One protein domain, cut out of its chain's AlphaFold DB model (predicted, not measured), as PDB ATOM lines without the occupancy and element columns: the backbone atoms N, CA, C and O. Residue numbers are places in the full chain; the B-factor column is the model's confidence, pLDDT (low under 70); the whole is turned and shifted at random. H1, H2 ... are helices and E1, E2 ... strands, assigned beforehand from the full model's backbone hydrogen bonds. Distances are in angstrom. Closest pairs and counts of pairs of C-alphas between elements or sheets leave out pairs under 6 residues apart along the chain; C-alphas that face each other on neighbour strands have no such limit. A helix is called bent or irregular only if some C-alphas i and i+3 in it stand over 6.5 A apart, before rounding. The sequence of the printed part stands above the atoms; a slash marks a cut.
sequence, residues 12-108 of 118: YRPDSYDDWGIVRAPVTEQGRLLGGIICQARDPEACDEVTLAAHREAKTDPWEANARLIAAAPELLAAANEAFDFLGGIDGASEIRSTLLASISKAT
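AT A GLANCE: This is residues 12 to 108 of the 118 residues of an uncharacterized protein of Sphingopyxis sp. (strain 113P3) (UniProt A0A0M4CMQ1). A hairpin of two short strands, E1 and E2, has helix H2 packed on it; H1 lies towards one end, and a helical hairpin of H3 and H4 makes the other. The 97 printed residues, mostly helix by class, run E1, E2, H1, H2, H3, H4, the sheet E1 - E2 being antiparallel. The whole is loose, radius of gyration of the C-alphas 17.5 A, spans 47 by 41 by 23 A.

HOW THE PARTS SIT: Find E1, residues 22 to 24, and E2, residues 37 to 40, an antiparallel hairpin at 163 degrees; N 23 and O 39 are within hydrogen-bond range at 2.9 A. H1, residues 49 to 58, and H2, residues 64 to 71, are apart. The closest C-alphas of E1 and H2, Val 23 and Ala 67, are 6.1 A apart. H2 and H3, residues 73 to 87, meet only through their link. H3 touches H4, residues 93 to 105, with its residues 81 to 87 alone, opposite ways at a shallow tilt of 12 degrees; their closest C-alphas, Phe 84 and Ala 93, are 6.7 A apart. Every O i to N i+4 pair is within range in H1, H2 and H4, 9 of 11 in H3, which is irregular, C-alphas 74 and 77 being 7.4 A apart.

IN THESE COORDINATES: Find C-alpha 22 at (5.183, -25.550, 23.599), where E1 begins. H3 spans 21.1 A; H4 spans 18.2 A to C-alpha 105 at (7.827, -18.581, 46.016).

THE WHOLE: The printed part has no cut. The link E1 to E2 is long. Residues 28 to 34, 88 to 89 and 107 to 108 have pLDDT under 70.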
ATOM      1  N   TYR A  12       7.946 -30.915  27.124       94.44
ATOM      2  CA  TYR A  12       8.292 -29.975  26.068       94.44
ATOM      3  C   TYR A  12       8.130 -30.668  24.712       94.44
ATOM      4  O   TYR A  12       8.787 -31.677  24.452       94.44
ATOM      5  N   ARG A  13       7.240 -30.118  23.880       91.94
ATOM      6  CA  ARG A  13       7.030 -30.497  22.479       91.94
ATOM      7  C   ARG A  13       6.914 -32.021  22.227       91.94
ATOM      8  O   ARG A  13       7.653 -32.553  21.397       91.94
ATOM      9  N   PRO A  14       6.040 -32.759  22.946       90.62
ATOM     10  CA  PRO A  14       5.914 -34.207  22.770       90.62
ATOM     11  C   PRO A  14       5.301 -34.603  21.416       90.62
ATOM     12  O   PRO A  14       5.413 -35.762  21.024       90.62
ATOM     13  N   ASP A  15       4.657 -33.667  20.711       86.75
ATOM     14  CA  ASP A  15       4.075 -33.897  19.392       86.75
ATOM     15  C   ASP A  15       4.897 -33.255  18.269       86.75
ATOM     16  O   ASP A  15       5.436 -32.156  18.403       86.75
ATOM     17  N   SER A  16       4.979 -33.926  17.119       85.81
ATOM     18  CA  SER A  16       5.770 -33.440  15.981       85.81
ATOM     19  C   SER A  16       5.234 -32.147  15.359       85.81
ATOM     20  O   SER A  16       6.003 -31.423  14.723       85.81
ATOM     21  N   TYR A  17       3.939 -31.861  15.528       87.69
ATOM     22  CA  TYR A  17       3.275 -30.651  15.044       87.69
ATOM     23  C   TYR A  17       3.299 -29.508  16.058       87.69
ATOM     24  O   TYR A  17       2.833 -28.414  15.740       87.69
ATOM     25  N   ASP A  18       3.839 -29.727  17.257       91.12
ATOM     26  CA  ASP A  18       4.026 -28.643  18.205       91.12
ATOM     27  C   ASP A  18       5.017 -27.616  17.658       91.12
ATOM     28  O   ASP A  18       6.099 -27.957  17.158       91.12
ATOM     29  N   ASP A  19       4.634 -26.346  17.786       93.06
ATOM     30  CA  ASP A  19       5.524 -25.219  17.549       93.06
ATOM     31  C   ASP A  19       6.561 -25.120  18.681       93.06
ATOM     32  O   ASP A  19       6.474 -25.765  19.734       93.06
ATOM     33  N   TRP A  20       7.567 -24.299  18.453       94.62
ATOM     34  CA  TRP A  20       8.609 -23.994  19.415       94.62
ATOM     35  C   TRP A  20       8.066 -23.349  20.701       94.62
ATOM     36  O   TRP A  20       7.121 -22.553  20.691       94.62
ATOM     37  N   GLY A  21       8.664 -23.726  21.829       95.06
ATOM     38  CA  GLY A  21       8.299 -23.284  23.172       95.06
ATOM     39  C   GLY A  21       7.055 -23.949  23.777       95.06
ATOM     40  O   GLY A  21       6.655 -23.574  24.879       95.06
ATOM     41  N   ILE A  22       6.412 -24.908  23.101       95.94
ATOM     42  CA  ILE A  22       5.183 -25.550  23.599       95.94
ATOM     43  C   ILE A  22       5.480 -26.564  24.711       95.94
ATOM     44  O   ILE A  22       6.288 -27.479  24.549       95.94
ATOM     45  N   VAL A  23       4.758 -26.437  25.826       95.50
ATOM     46  CA  VAL A  23       4.729 -27.411  26.927       95.50
ATOM     47  C   VAL A  23       3.321 -27.980  27.050       95.50
ATOM     48  O   VAL A  23       2.345 -27.228  27.084       95.50
ATOM     49  N   ARG A  24       3.199 -29.306  27.138       93.12
ATOM     50  CA  ARG A  24       1.918 -30.018  27.224       93.12
ATOM     51  C   ARG A  24       1.806 -30.898  28.458       93.12
ATOM     52  O   ARG A  24       2.797 -31.415  28.966       93.12
ATOM     53  N   ALA A  25       0.566 -31.091  28.885       90.00
ATOM     54  CA  ALA A  25       0.158 -32.130  29.813       90.00
ATOM     55  C   ALA A  25       0.315 -33.510  29.142       90.00
ATOM     56  O   ALA A  25       0.388 -33.587  27.909       90.00
ATOM     57  N   PRO A  26       0.317 -34.609  29.908       83.31
ATOM     58  CA  PRO A  26       0.401 -35.934  29.323       83.31
ATOM     59  C   PRO A  26      -0.893 -36.247  28.564       83.31
ATOM     60  O   PRO A  26      -1.979 -35.770  28.910       83.31
ATOM     61  N   VAL A  27      -0.785 -37.057  27.512       76.06
ATOM     62  CA  VAL A  27      -1.960 -37.559  26.793       76.06
ATOM     63  C   VAL A  27      -2.692 -38.534  27.715       76.06
ATOM     64  O   VAL A  27      -2.112 -39.522  28.161       76.06
ATOM     65  N   THR A  28      -3.964 -38.270  28.002       69.50
ATOM     66  CA  THR A  28      -4.847 -39.236  28.665       69.50
ATOM     67  C   THR A  28      -5.763 -39.873  27.624       69.50
ATOM     68  O   THR A  28      -6.116 -39.229  26.636       69.50
ATOM     69  N   GLU A  29      -6.202 -41.118  27.845       62.47
ATOM     70  CA  GLU A  29      -7.145 -41.825  26.950       62.47
ATOM     71  C   GLU A  29      -8.447 -41.040  26.684       62.47
ATOM     72  O   GLU A  29      -9.155 -41.304  25.716       62.47
ATOM     73  N   GLN A  30      -8.768 -40.058  27.532       56.84
ATOM     74  CA  GLN A  30      -9.988 -39.249  27.478       56.84
ATOM     75  C   GLN A  30      -9.833 -37.933  26.694       56.84
ATOM     76  O   GLN A  30     -10.830 -37.255  26.437       56.84
ATOM     77  N   GLY A  31      -8.614 -37.548  26.301       51.78
ATOM     78  CA  GLY A  31      -8.333 -36.298  25.595       51.78
ATOM     79  C   GLY A  31      -8.046 -36.537  24.119       51.78
ATOM     80  O   GLY A  31      -7.153 -37.299  23.773       51.78
ATOM     81  N   ARG A  32      -8.798 -35.875  23.233       52.69
ATOM     82  CA  ARG A  32      -8.629 -35.923  21.772       52.69
ATOM     83  C   ARG A  32      -7.159 -35.742  21.363       52.69
ATOM     84  O   ARG A  32      -6.680 -34.620  21.297       52.69
ATOM     85  N   LEU A  33      -6.508 -36.855  21.030       59.62
ATOM     86  CA  LEU A  33      -5.253 -37.015  20.286       59.62
ATOM     87  C   LEU A  33      -3.975 -36.376  20.865       59.62
ATOM     88  O   LEU A  33      -2.912 -36.919  20.600       59.62
ATOM     89  N   LEU A  34      -4.035 -35.305  21.661       66.25
ATOM     90  CA  LEU A  34      -2.876 -34.607  22.229       66.25
ATOM     91  C   LEU A  34      -3.209 -34.075  23.629       66.25
ATOM     92  O   LEU A  34      -4.309 -33.576  23.868       66.25
ATOM     93  N   GLY A  35      -2.258 -34.161  24.563       76.75
ATOM     94  CA  GLY A  35      -2.404 -33.578  25.895       76.75
ATOM     95  C   GLY A  35      -2.604 -32.060  25.815       76.75
ATOM     96  O   GLY A  35      -2.147 -31.405  24.870       76.75
ATOM     97  N   GLY A  36      -3.324 -31.489  26.785       87.31
ATOM     98  CA  GLY A  36      -3.612 -30.051  26.817       87.31
ATOM     99  C   GLY A  36      -2.335 -29.201  26.839       87.31
ATOM    100  O   GLY A  36      -1.341 -29.600  27.440       87.31
ATOM    101  N   ILE A  37      -2.352 -28.032  26.191       91.81
ATOM    102  CA  ILE A  37      -1.237 -27.072  26.255       91.81
ATOM    103  C   ILE A  37      -1.205 -26.461  27.661       91.81
ATOM    104  O   ILE A  37      -2.199 -25.893  28.106       91.81
ATOM    105  N   ILE A  38      -0.066 -26.585  28.345       92.81
ATOM    106  CA  ILE A  38       0.207 -25.965  29.649       92.81
ATOM    107  C   ILE A  38       0.690 -24.535  29.449       92.81
ATOM    108  O   ILE A  38       0.188 -23.614  30.088       92.81
ATOM    109  N   CYS A  39       1.657 -24.345  28.549       93.75
ATOM    110  CA  CYS A  39       2.152 -23.025  28.189       93.75
ATOM    111  C   CYS A  39       2.743 -23.004  26.778       93.75
ATOM    112  O   CYS A  39       3.110 -24.035  26.210       93.75
ATOM    113  N   GLN A  40       2.903 -21.789  26.262       94.69
ATOM    114  CA  GLN A  40       3.784 -21.485  25.146       94.69
ATOM    115  C   GLN A  40       4.853 -20.513  25.654       94.69
ATOM    116  O   GLN A  40       4.574 -19.339  25.876       94.69
ATOM    117  N   ALA A  41       6.066 -21.008  25.892       94.62
ATOM    118  CA  ALA A  41       7.171 -20.264  26.500       94.62
ATOM    119  C   ALA A  41       7.917 -19.374  25.488       94.62
ATOM    120  O   ALA A  41       9.142 -19.319  25.497       94.62
ATOM    121  N   ARG A  42       7.183 -18.718  24.587       90.88
ATOM    122  CA  ARG A  42       7.722 -17.987  23.439       90.88
ATOM    123  C   ARG A  42       7.559 -16.484  23.626       90.88
ATOM    124  O   ARG A  42       6.461 -16.017  23.902       90.88
ATOM    125  N   ASP A  43       8.633 -15.752  23.358       89.19
ATOM    126  CA  ASP A  43       8.617 -14.302  23.165       89.19
ATOM    127  C   ASP A  43       9.240 -13.993  21.793       89.19
ATOM    128  O   ASP A  43      10.468 -14.021  21.651       89.19
ATOM    129  N   PRO A  44       8.415 -13.809  20.744       82.31
ATOM    130  CA  PRO A  44       8.907 -13.492  19.411       82.31
ATOM    131  C   PRO A  44       9.463 -12.070  19.307       82.31
ATOM    132  O   PRO A  44      10.290 -11.835  18.440       82.31
ATOM    133  N   GLU A  45       9.011 -11.133  20.144       86.25
ATOM    134  CA  GLU A  45       9.418  -9.726  20.060       86.25
ATOM    135  C   GLU A  45      10.803  -9.505  20.680       86.25
ATOM    136  O   GLU A  45      11.549  -8.631  20.243       86.25
ATOM    137  N   ALA A  46      11.182 -10.343  21.649       85.81
ATOM    138  CA  ALA A  46      12.519 -10.349  22.237       85.81
ATOM    139  C   ALA A  46      13.609 -10.971  21.339       85.81
ATOM    140  O   ALA A  46      14.789 -10.898  21.684       85.81
ATOM    141  N   CYS A  47      13.245 -11.590  20.210       87.44
ATOM    142  CA  CYS A  47      14.178 -12.223  19.277       87.44
ATOM    143  C   CYS A  47      14.098 -11.525  17.918       87.44
ATOM    144  O   CYS A  47      13.074 -11.589  17.242       87.44
ATOM    145  N   ASP A  48      15.173 -10.851  17.505       92.94
ATOM    146  CA  ASP A  48      15.192 -10.172  16.212       92.94
ATOM    147  C   ASP A  48      15.065 -11.169  15.042       92.94
ATOM    148  O   ASP A  48      15.423 -12.345  15.146       92.94
ATOM    149  N   GLU A  49      14.564 -10.696  13.898       92.06
ATOM    150  CA  GLU A  49      14.294 -11.559  12.739       92.06
ATOM    151  C   GLU A  49      15.546 -12.252  12.183       92.06
ATOM    152  O   GLU A  49      15.428 -13.344  11.630       92.06
ATOM    153  N   VAL A  50      16.740 -11.662  12.328       95.19
ATOM    154  CA  VAL A  50      17.987 -12.274  11.844       95.19
ATOM    155  C   VAL A  50      18.346 -13.466  12.724       95.19
ATOM    156  O   VAL A  50      18.594 -14.560  12.215       95.19
ATOM    157  N   THR A  51      18.302 -13.280  14.042       93.94
ATOM    158  CA  THR A  51      18.514 -14.349  15.022       93.94
ATOM    159  C   THR A  51      17.466 -15.451  14.858       93.94
ATOM    160  O   THR A  51      17.802 -16.635  14.775       93.94
ATOM    161  N   LEU A  52      16.191 -15.083  14.714       92.12
ATOM    162  CA  LEU A  52      15.112 -16.048  14.523       92.12
ATOM    163  C   LEU A  52      15.237 -16.807  13.191       92.12
ATOM    164  O   LEU A  52      14.966 -18.009  13.142       92.12
ATOM    165  N   ALA A  53      15.676 -16.150  12.114       94.25
ATOM    166  CA  ALA A  53      15.959 -16.801  10.837       94.25
ATOM    167  C   ALA A  53      17.104 -17.819  10.945       94.25
ATOM    168  O   ALA A  53      16.960 -18.934  10.444       94.25
ATOM    169  N   ALA A  54      18.186 -17.486  11.656       96.19
ATOM    170  CA  ALA A  54      19.291 -18.415  11.896       96.19
ATOM    171  C   ALA A  54      18.824 -19.668  12.659       96.19
ATOM    172  O   ALA A  54      19.155 -20.793  12.280       96.19
ATOM    173  N   HIS A  55      17.977 -19.495  13.677       95.62
ATOM    174  CA  HIS A  55      17.362 -20.617  14.384       95.62
ATOM    175  C   HIS A  55      16.470 -21.470  13.469       95.62
ATOM    176  O   HIS A  55      16.539 -22.700  13.531       95.62
ATOM    177  N   ARG A  56      15.659 -20.845  12.597       94.25
ATOM    178  CA  ARG A  56      14.808 -21.537  11.601       94.25
ATOM    179  C   ARG A  56      15.639 -22.381  10.639       94.25
ATOM    180  O   ARG A  56      15.292 -23.537  10.403       94.25
ATOM    181  N   GLU A  57      16.742 -21.838  10.128       97.31
ATOM    182  CA  GLU A  57      17.669 -22.557   9.246       97.31
ATOM    183  C   GLU A  57      18.335 -23.738   9.967       97.31
ATOM    184  O   GLU A  57      18.351 -24.859   9.452       97.31
ATOM    185  N   ALA A  58      18.799 -23.516  11.200       96.94
ATOM    186  CA  ALA A  58      19.426 -24.540  12.032       96.94
ATOM    187  C   ALA A  58      18.435 -25.555  12.637       96.94
ATOM    188  O   ALA A  58      18.860 -26.562  13.203       96.94
ATOM    189  N   LYS A  59      17.120 -25.314  12.525       95.12
ATOM    190  CA  LYS A  59      16.042 -26.099  13.159       95.12
ATOM    191  C   LYS A  59      16.185 -26.224  14.682       95.12
ATOM    192  O   LYS A  59      15.828 -27.247  15.264       95.12
ATOM    193  N   THR A  60      16.687 -25.176  15.319       95.19
ATOM    194  CA  THR A  60      16.866 -25.084  16.777       95.19
ATOM    195  C   THR A  60      15.817 -24.159  17.378       95.19
ATOM    196  O   THR A  60      15.599 -23.087  16.824       95.19
ATOM    197  N   ASP A  61      15.219 -24.530  18.508       94.38
ATOM    198  CA  ASP A  61      14.230 -23.694  19.193       94.38
ATOM    199  C   ASP A  61      14.927 -22.696  20.147       94.38
ATOM    200  O   ASP A  61      15.547 -23.127  21.124       94.38
ATOM    201  N   PRO A  62      14.826 -21.371  19.912       94.94
ATOM    202  CA  PRO A  62      15.429 -20.362  20.786       94.94
ATOM    203  C   PRO A  62      14.806 -20.308  22.192       94.94
ATOM    204  O   PRO A  62      15.418 -19.784  23.121       94.94
ATOM    205  N   TRP A  63      13.603 -20.847  22.372       95.81
ATOM    206  CA  TRP A  63      12.839 -20.828  23.619       95.81
ATOM    207  C   TRP A  63      12.868 -22.166  24.376       95.81
ATOM    208  O   TRP A  63      12.271 -22.288  25.450       95.81
ATOM    209  N   GLU A  64      13.592 -23.162  23.859       95.25
ATOM    210  CA  GLU A  64      13.656 -24.520  24.410       95.25
ATOM    211  C   GLU A  64      14.047 -24.548  25.890       95.25
ATOM    212  O   GLU A  64      13.453 -25.287  26.675       95.25
ATOM    213  N   ALA A  65      15.029 -23.737  26.294       93.69
ATOM    214  CA  ALA A  65      15.512 -23.717  27.673       93.69
ATOM    215  C   ALA A  65      14.397 -23.343  28.668       93.69
ATOM    216  O   ALA A  65      14.216 -24.022  29.682       93.69
ATOM    217  N   ASN A  66      13.603 -22.319  28.346       93.62
ATOM    218  CA  ASN A  66      12.480 -21.886  29.177       93.62
ATOM    219  C   ASN A  66      11.372 -22.942  29.198       93.62
ATOM    220  O   ASN A  66      10.846 -23.272  30.261       93.62
ATOM    221  N   ALA A  67      11.049 -23.516  28.037       95.44
ATOM    222  CA  ALA A  67      10.027 -24.549  27.931       95.44
ATOM    223  C   ALA A  67      10.400 -25.814  28.721       95.44
ATOM    224  O   ALA A  67       9.563 -26.367  29.433       95.44
ATOM    225  N   ARG A  68      11.665 -26.248  28.665       94.75
ATOM    226  CA  ARG A  68      12.169 -27.385  29.451       94.75
ATOM    227  C   ARG A  68      12.141 -27.111  30.950       94.75
ATOM    228  O   ARG A  68      11.758 -28.001  31.704       94.75
ATOM    229  N   LEU A  69      12.506 -25.900  31.377       92.31
ATOM    230  CA  LEU A  69      12.416 -25.511  32.785       92.31
ATOM    231  C   LEU A  69      10.968 -25.581  33.288       92.31
ATOM    232  O   LEU A  69      10.718 -26.150  34.346       92.31
ATOM    233  N   ILE A  70      10.018 -25.051  32.512       92.81
ATOM    234  CA  ILE A  70       8.591 -25.113  32.852       92.81
ATOM    235  C   ILE A  70       8.111 -26.563  32.878       92.81
ATOM    236  O   ILE A  70       7.447 -26.952  33.831       92.81
ATOM    237  N   ALA A  71       8.478 -27.380  31.887       93.19
ATOM    238  CA  ALA A  71       8.090 -28.788  31.834       93.19
ATOM    239  C   ALA A  71       8.566 -29.592  33.058       93.19
ATOM    240  O   ALA A  71       7.858 -30.495  33.488       93.19
ATOM    241  N   ALA A  72       9.722 -29.243  33.628       91.38
ATOM    242  CA  ALA A  72      10.274 -29.875  34.827       91.38
ATOM    243  C   ALA A  72       9.705 -29.322  36.148       91.38
ATOM    244  O   ALA A  72      10.012 -29.848  37.217       91.38
ATOM    245  N   ALA A  73       8.918 -28.241  36.110       89.88
ATOM    246  CA  ALA A  73       8.447 -27.558  37.313       89.88
ATOM    247  C   ALA A  73       7.659 -28.448  38.300       89.88
ATOM    248  O   ALA A  73       7.857 -28.249  39.503       89.88
ATOM    249  N   PRO A  74       6.813 -29.415  37.874       87.62
ATOM    250  CA  PRO A  74       6.082 -30.267  38.814       87.62
ATOM    251  C   PRO A  74       6.998 -31.085  39.737       87.62
ATOM    252  O   PRO A  74       6.663 -31.296  40.902       87.62
ATOM    253  N   GLU A  75       8.161 -31.513  39.247       85.56
ATOM    254  CA  GLU A  75       9.117 -32.350  39.979       85.56
ATOM    255  C   GLU A  75      10.313 -31.558  40.545       85.56
ATOM    256  O   GLU A  75      11.013 -32.042  41.439       85.56
ATOM    257  N   LEU A  76      10.546 -30.328  40.070       86.38
ATOM    258  CA  LEU A  76      11.748 -29.540  40.364       86.38
ATOM    259  C   LEU A  76      11.965 -29.286  41.862       86.38
ATOM    260  O   LEU A  76      13.090 -29.391  42.346       86.38
ATOM    261  N   LEU A  77      10.903 -28.961  42.609       80.88
ATOM    262  CA  LEU A  77      11.017 -28.687  44.046       80.88
ATOM    263  C   LEU A  77      11.421 -29.940  44.837       80.88
ATOM    264  O   LEU A  77      12.211 -29.842  45.776       80.88
ATOM    265  N   ALA A  78      10.888 -31.108  44.470       82.56
ATOM    266  CA  ALA A  78      11.236 -32.368  45.119       82.56
ATOM    267  C   ALA A  78      12.705 -32.720  44.851       82.56
ATOM    268  O   ALA A  78      13.472 -32.878  45.799       82.56
ATOM    269  N   ALA A  79      13.118 -32.703  43.579       85.44
ATOM    270  CA  ALA A  79      14.498 -32.975  43.179       85.44
ATOM    271  C   ALA A  79      15.503 -32.011  43.832       85.44
ATOM    272  O   ALA A  79      16.583 -32.415  44.262       85.44
ATOM    273  N   ALA A  80      15.145 -30.731  43.953       83.94
ATOM    274  CA  ALA A  80      15.999 -29.758  44.616       83.94
ATOM    275  C   ALA A  80      16.153 -30.030  46.118       83.94
ATOM    276  O   ALA A  80      17.259 -29.922  46.642       83.94
ATOM    277  N   ASN A  81      15.071 -30.389  46.818       82.25
ATOM    278  CA  ASN A  81      15.156 -30.748  48.233       82.25
ATOM    279  C   ASN A  81      16.030 -31.990  48.448       82.25
ATOM    280  O   ASN A  81      16.907 -31.948  49.305       82.25
ATOM    281  N   GLU A  82      15.868 -33.033  47.629       85.88
ATOM    282  CA  GLU A  82      16.716 -34.232  47.686       85.88
ATOM    283  C   GLU A  82      18.200 -33.900  47.468       85.88
ATOM    284  O   GLU A  82      19.069 -34.397  48.186       85.88
ATOM    285  N   ALA A  83      18.502 -33.007  46.519       84.56
ATOM    286  CA  ALA A  83      19.866 -32.542  46.289       84.56
ATOM    287  C   ALA A  83      20.437 -31.800  47.511       84.56
ATOM    288  O   ALA A  83      21.592 -32.022  47.869       84.56
ATOM    289  N   PHE A  84      19.654 -30.951  48.185       82.88
ATOM    290  CA  PHE A  84      20.116 -30.275  49.404       82.88
ATOM    291  C   PHE A  84      20.323 -31.229  50.574       82.88
ATOM    292  O   PHE A  84      21.302 -31.071  51.299       82.88
ATOM    293  N   ASP A  85      19.445 -32.216  50.743       83.50
ATOM    294  CA  ASP A  85      19.588 -33.221  51.794       83.50
ATOM    295  C   ASP A  85      20.871 -34.045  51.585       83.50
ATOM    296  O   ASP A  85      21.610 -34.297  52.536       83.50
ATOM    297  N   PHE A  86      21.204 -34.379  50.332       79.81
ATOM    298  CA  PHE A  86      22.480 -35.011  49.985       79.81
ATOM    299  C   PHE A  86      23.692 -34.099  50.252       79.81
ATOM    300  O   PHE A  86      24.728 -34.560  50.731       79.81
ATOM    301  N   LEU A  87      23.573 -32.799  49.961       78.44
ATOM    302  CA  LEU A  87      24.648 -31.810  50.113       78.44
ATOM    303  C   LEU A  87      24.778 -31.232  51.534       78.44
ATOM    304  O   LEU A  87      25.657 -30.401  51.757       78.44
ATOM    305  N   GLY A  88      23.953 -31.660  52.497       66.94
ATOM    306  CA  GLY A  88      23.811 -31.077  53.843       66.94
ATOM    307  C   GLY A  88      25.063 -31.038  54.737       66.94
ATOM    308  O   GLY A  88      24.971 -30.611  55.884       66.94
ATOM    309  N   GLY A  89      26.227 -31.459  54.235       64.44
ATOM    310  CA  GLY A  89      27.536 -31.308  54.879       64.44
ATOM    311  C   GLY A  89      28.421 -30.191  54.309       64.44
ATOM    312  O   GLY A  89      29.588 -30.124  54.686       64.44
ATOM    313  N   ILE A  90      27.925 -29.359  53.385       71.38
ATOM    314  CA  ILE A  90      28.709 -28.297  52.729       71.38
ATOM    315  C   ILE A  90      28.290 -26.916  53.252       71.38
ATOM    316  O   ILE A  90      27.109 -26.562  53.224       71.38
ATOM    317  N   ASP A  91      29.271 -26.116  53.675       74.62
ATOM    318  CA  ASP A  91      29.074 -24.712  54.051       74.62
ATOM    319  C   ASP A  91      28.396 -23.931  52.907       74.62
ATOM    320  O   ASP A  91      28.821 -23.991  51.753       74.62
ATOM    321  N   GLY A  92      27.326 -23.191  53.214       73.62
ATOM    322  CA  GLY A  92      26.569 -22.399  52.233       73.62
ATOM    323  C   GLY A  92      25.357 -23.103  51.604       73.62
ATOM    324  O   GLY A  92      24.570 -22.461  50.900       73.62
ATOM    325  N   ALA A  93      25.148 -24.403  51.856       77.31
ATOM    326  CA  ALA A  93      23.989 -25.133  51.328       77.31
ATOM    327  C   ALA A  93      22.646 -24.556  51.827       77.31
ATOM    328  O   ALA A  93      21.663 -24.522  51.080       77.31
ATOM    329  N   SER A  94      22.608 -24.039  53.060       78.81
ATOM    330  CA  SER A  94      21.443 -23.363  53.645       78.81
ATOM    331  C   SER A  94      21.040 -22.095  52.892       78.81
ATOM    332  O   SER A  94      19.857 -21.899  52.603       78.81
ATOM    333  N   GLU A  95      22.002 -21.237  52.550       84.50
ATOM    334  CA  GLU A  95      21.762 -19.983  51.836       84.50
ATOM    335  C   GLU A  95      21.301 -20.237  50.398       84.50
ATOM    336  O   GLU A  95      20.366 -19.584  49.921       84.50
ATOM    337  N   ILE A  96      21.903 -21.221  49.720       83.00
ATOM    338  CA  ILE A  96      21.493 -21.624  48.367       83.00
ATOM    339  C   ILE A  96      20.062 -22.176  48.397       83.00
ATOM    340  O   ILE A  96      19.233 -21.777  47.575       83.00
ATOM    341  N   ARG A  97      19.725 -23.022  49.383       82.81
ATOM    342  CA  ARG A  97      18.364 -23.546  49.558       82.81
ATOM    343  C   ARG A  97      17.347 -22.439  49.804       82.81
ATOM    344  O   ARG A  97      16.298 -22.418  49.162       82.81
ATOM    345  N   SER A  98      17.666 -21.496  50.686       82.50
ATOM    346  CA  SER A  98      16.818 -20.330  50.956       82.50
ATOM    347  C   SER A  98      16.574 -19.500  49.690       82.50
ATOM    348  O   SER A  98      15.435 -19.157  49.369       82.50
ATOM    349  N   THR A  99      17.628 -19.256  48.904       85.44
ATOM    350  CA  THR A  99      17.547 -18.505  47.641       85.44
ATOM    351  C   THR A  99      16.677 -19.215  46.601       85.44
ATOM    352  O   THR A  99      15.875 -18.568  45.917       85.44
ATOM    353  N   LEU A 100      16.785 -20.545  46.499       83.62
ATOM    354  CA  LEU A 100      15.931 -21.336  45.615       83.62
ATOM    355  C   LEU A 100      14.463 -21.239  46.037       83.62
ATOM    356  O   LEU A 100      13.609 -20.926  45.208       83.62
ATOM    357  N   LEU A 101      14.167 -21.461  47.319       81.38
ATOM    358  CA  LEU A 101      12.798 -21.396  47.837       81.38
ATOM    359  C   LEU A 101      12.188 -20.002  47.652       81.38
ATOM    360  O   LEU A 101      11.023 -19.892  47.267       81.38
ATOM    361  N   ALA A 102      12.971 -18.940  47.845       82.25
ATOM    362  CA  ALA A 102      12.536 -17.571  47.586       82.25
ATOM    363  C   ALA A 102      12.215 -17.340  46.100       82.25
ATOM    364  O   ALA A 102      11.231 -16.676  45.773       82.25
ATOM    365  N   SER A 103      13.017 -17.904  45.194       80.88
ATOM    366  CA  SER A 103      12.794 -17.809  43.747       80.88
ATOM    367  C   SER A 103      11.542 -18.571  43.307       80.88
ATOM    368  O   SER A 103      10.753 -18.035  42.533       80.88
ATOM    369  N   ILE A 104      11.306 -19.767  43.856       76.62
ATOM    370  CA  ILE A 104      10.089 -20.556  43.601       76.62
ATOM    371  C   ILE A 104       8.854 -19.846  44.166       76.62
ATOM    372  O   ILE A 104       7.835 -19.756  43.489       76.62
ATOM    373  N   SER A 105       8.952 -19.272  45.368       72.75
ATOM    374  CA  SER A 105       7.827 -18.581  46.016       72.75
ATOM    375  C   SER A 105       7.301 -17.408  45.184       72.75
ATOM    376  O   SER A 105       6.092 -17.193  45.150       72.75
ATOM    377  N   LYS A 106       8.177 -16.698  44.456       70.19
ATOM    378  CA  LYS A 106       7.783 -15.623  43.524       70.19
ATOM    379  C   LYS A 106       6.925 -16.113  42.350       70.19
ATOM    380  O   LYS A 106       6.210 -15.305  41.767       70.19
ATOM    381  N   ALA A 107       7.016 -17.392  41.984       62.44
ATOM    382  CA  ALA A 107       6.248 -17.986  40.890       62.44
ATOM    383  C   ALA A 107       4.832 -18.423  41.313       62.44
ATOM    384  O   ALA A 107       3.988 -18.694  40.460       62.44
ATOM    385  N   THR A 108       4.550 -18.474  42.616       56.03
ATOM    386  CA  THR A 108       3.208 -18.728  43.156       56.03
ATOM    387  C   THR A 108       2.432 -17.411  43.226       56.03
ATOM    388  O   THR A 108       2.962 -16.440  43.770       56.03
TER     389      THR A 108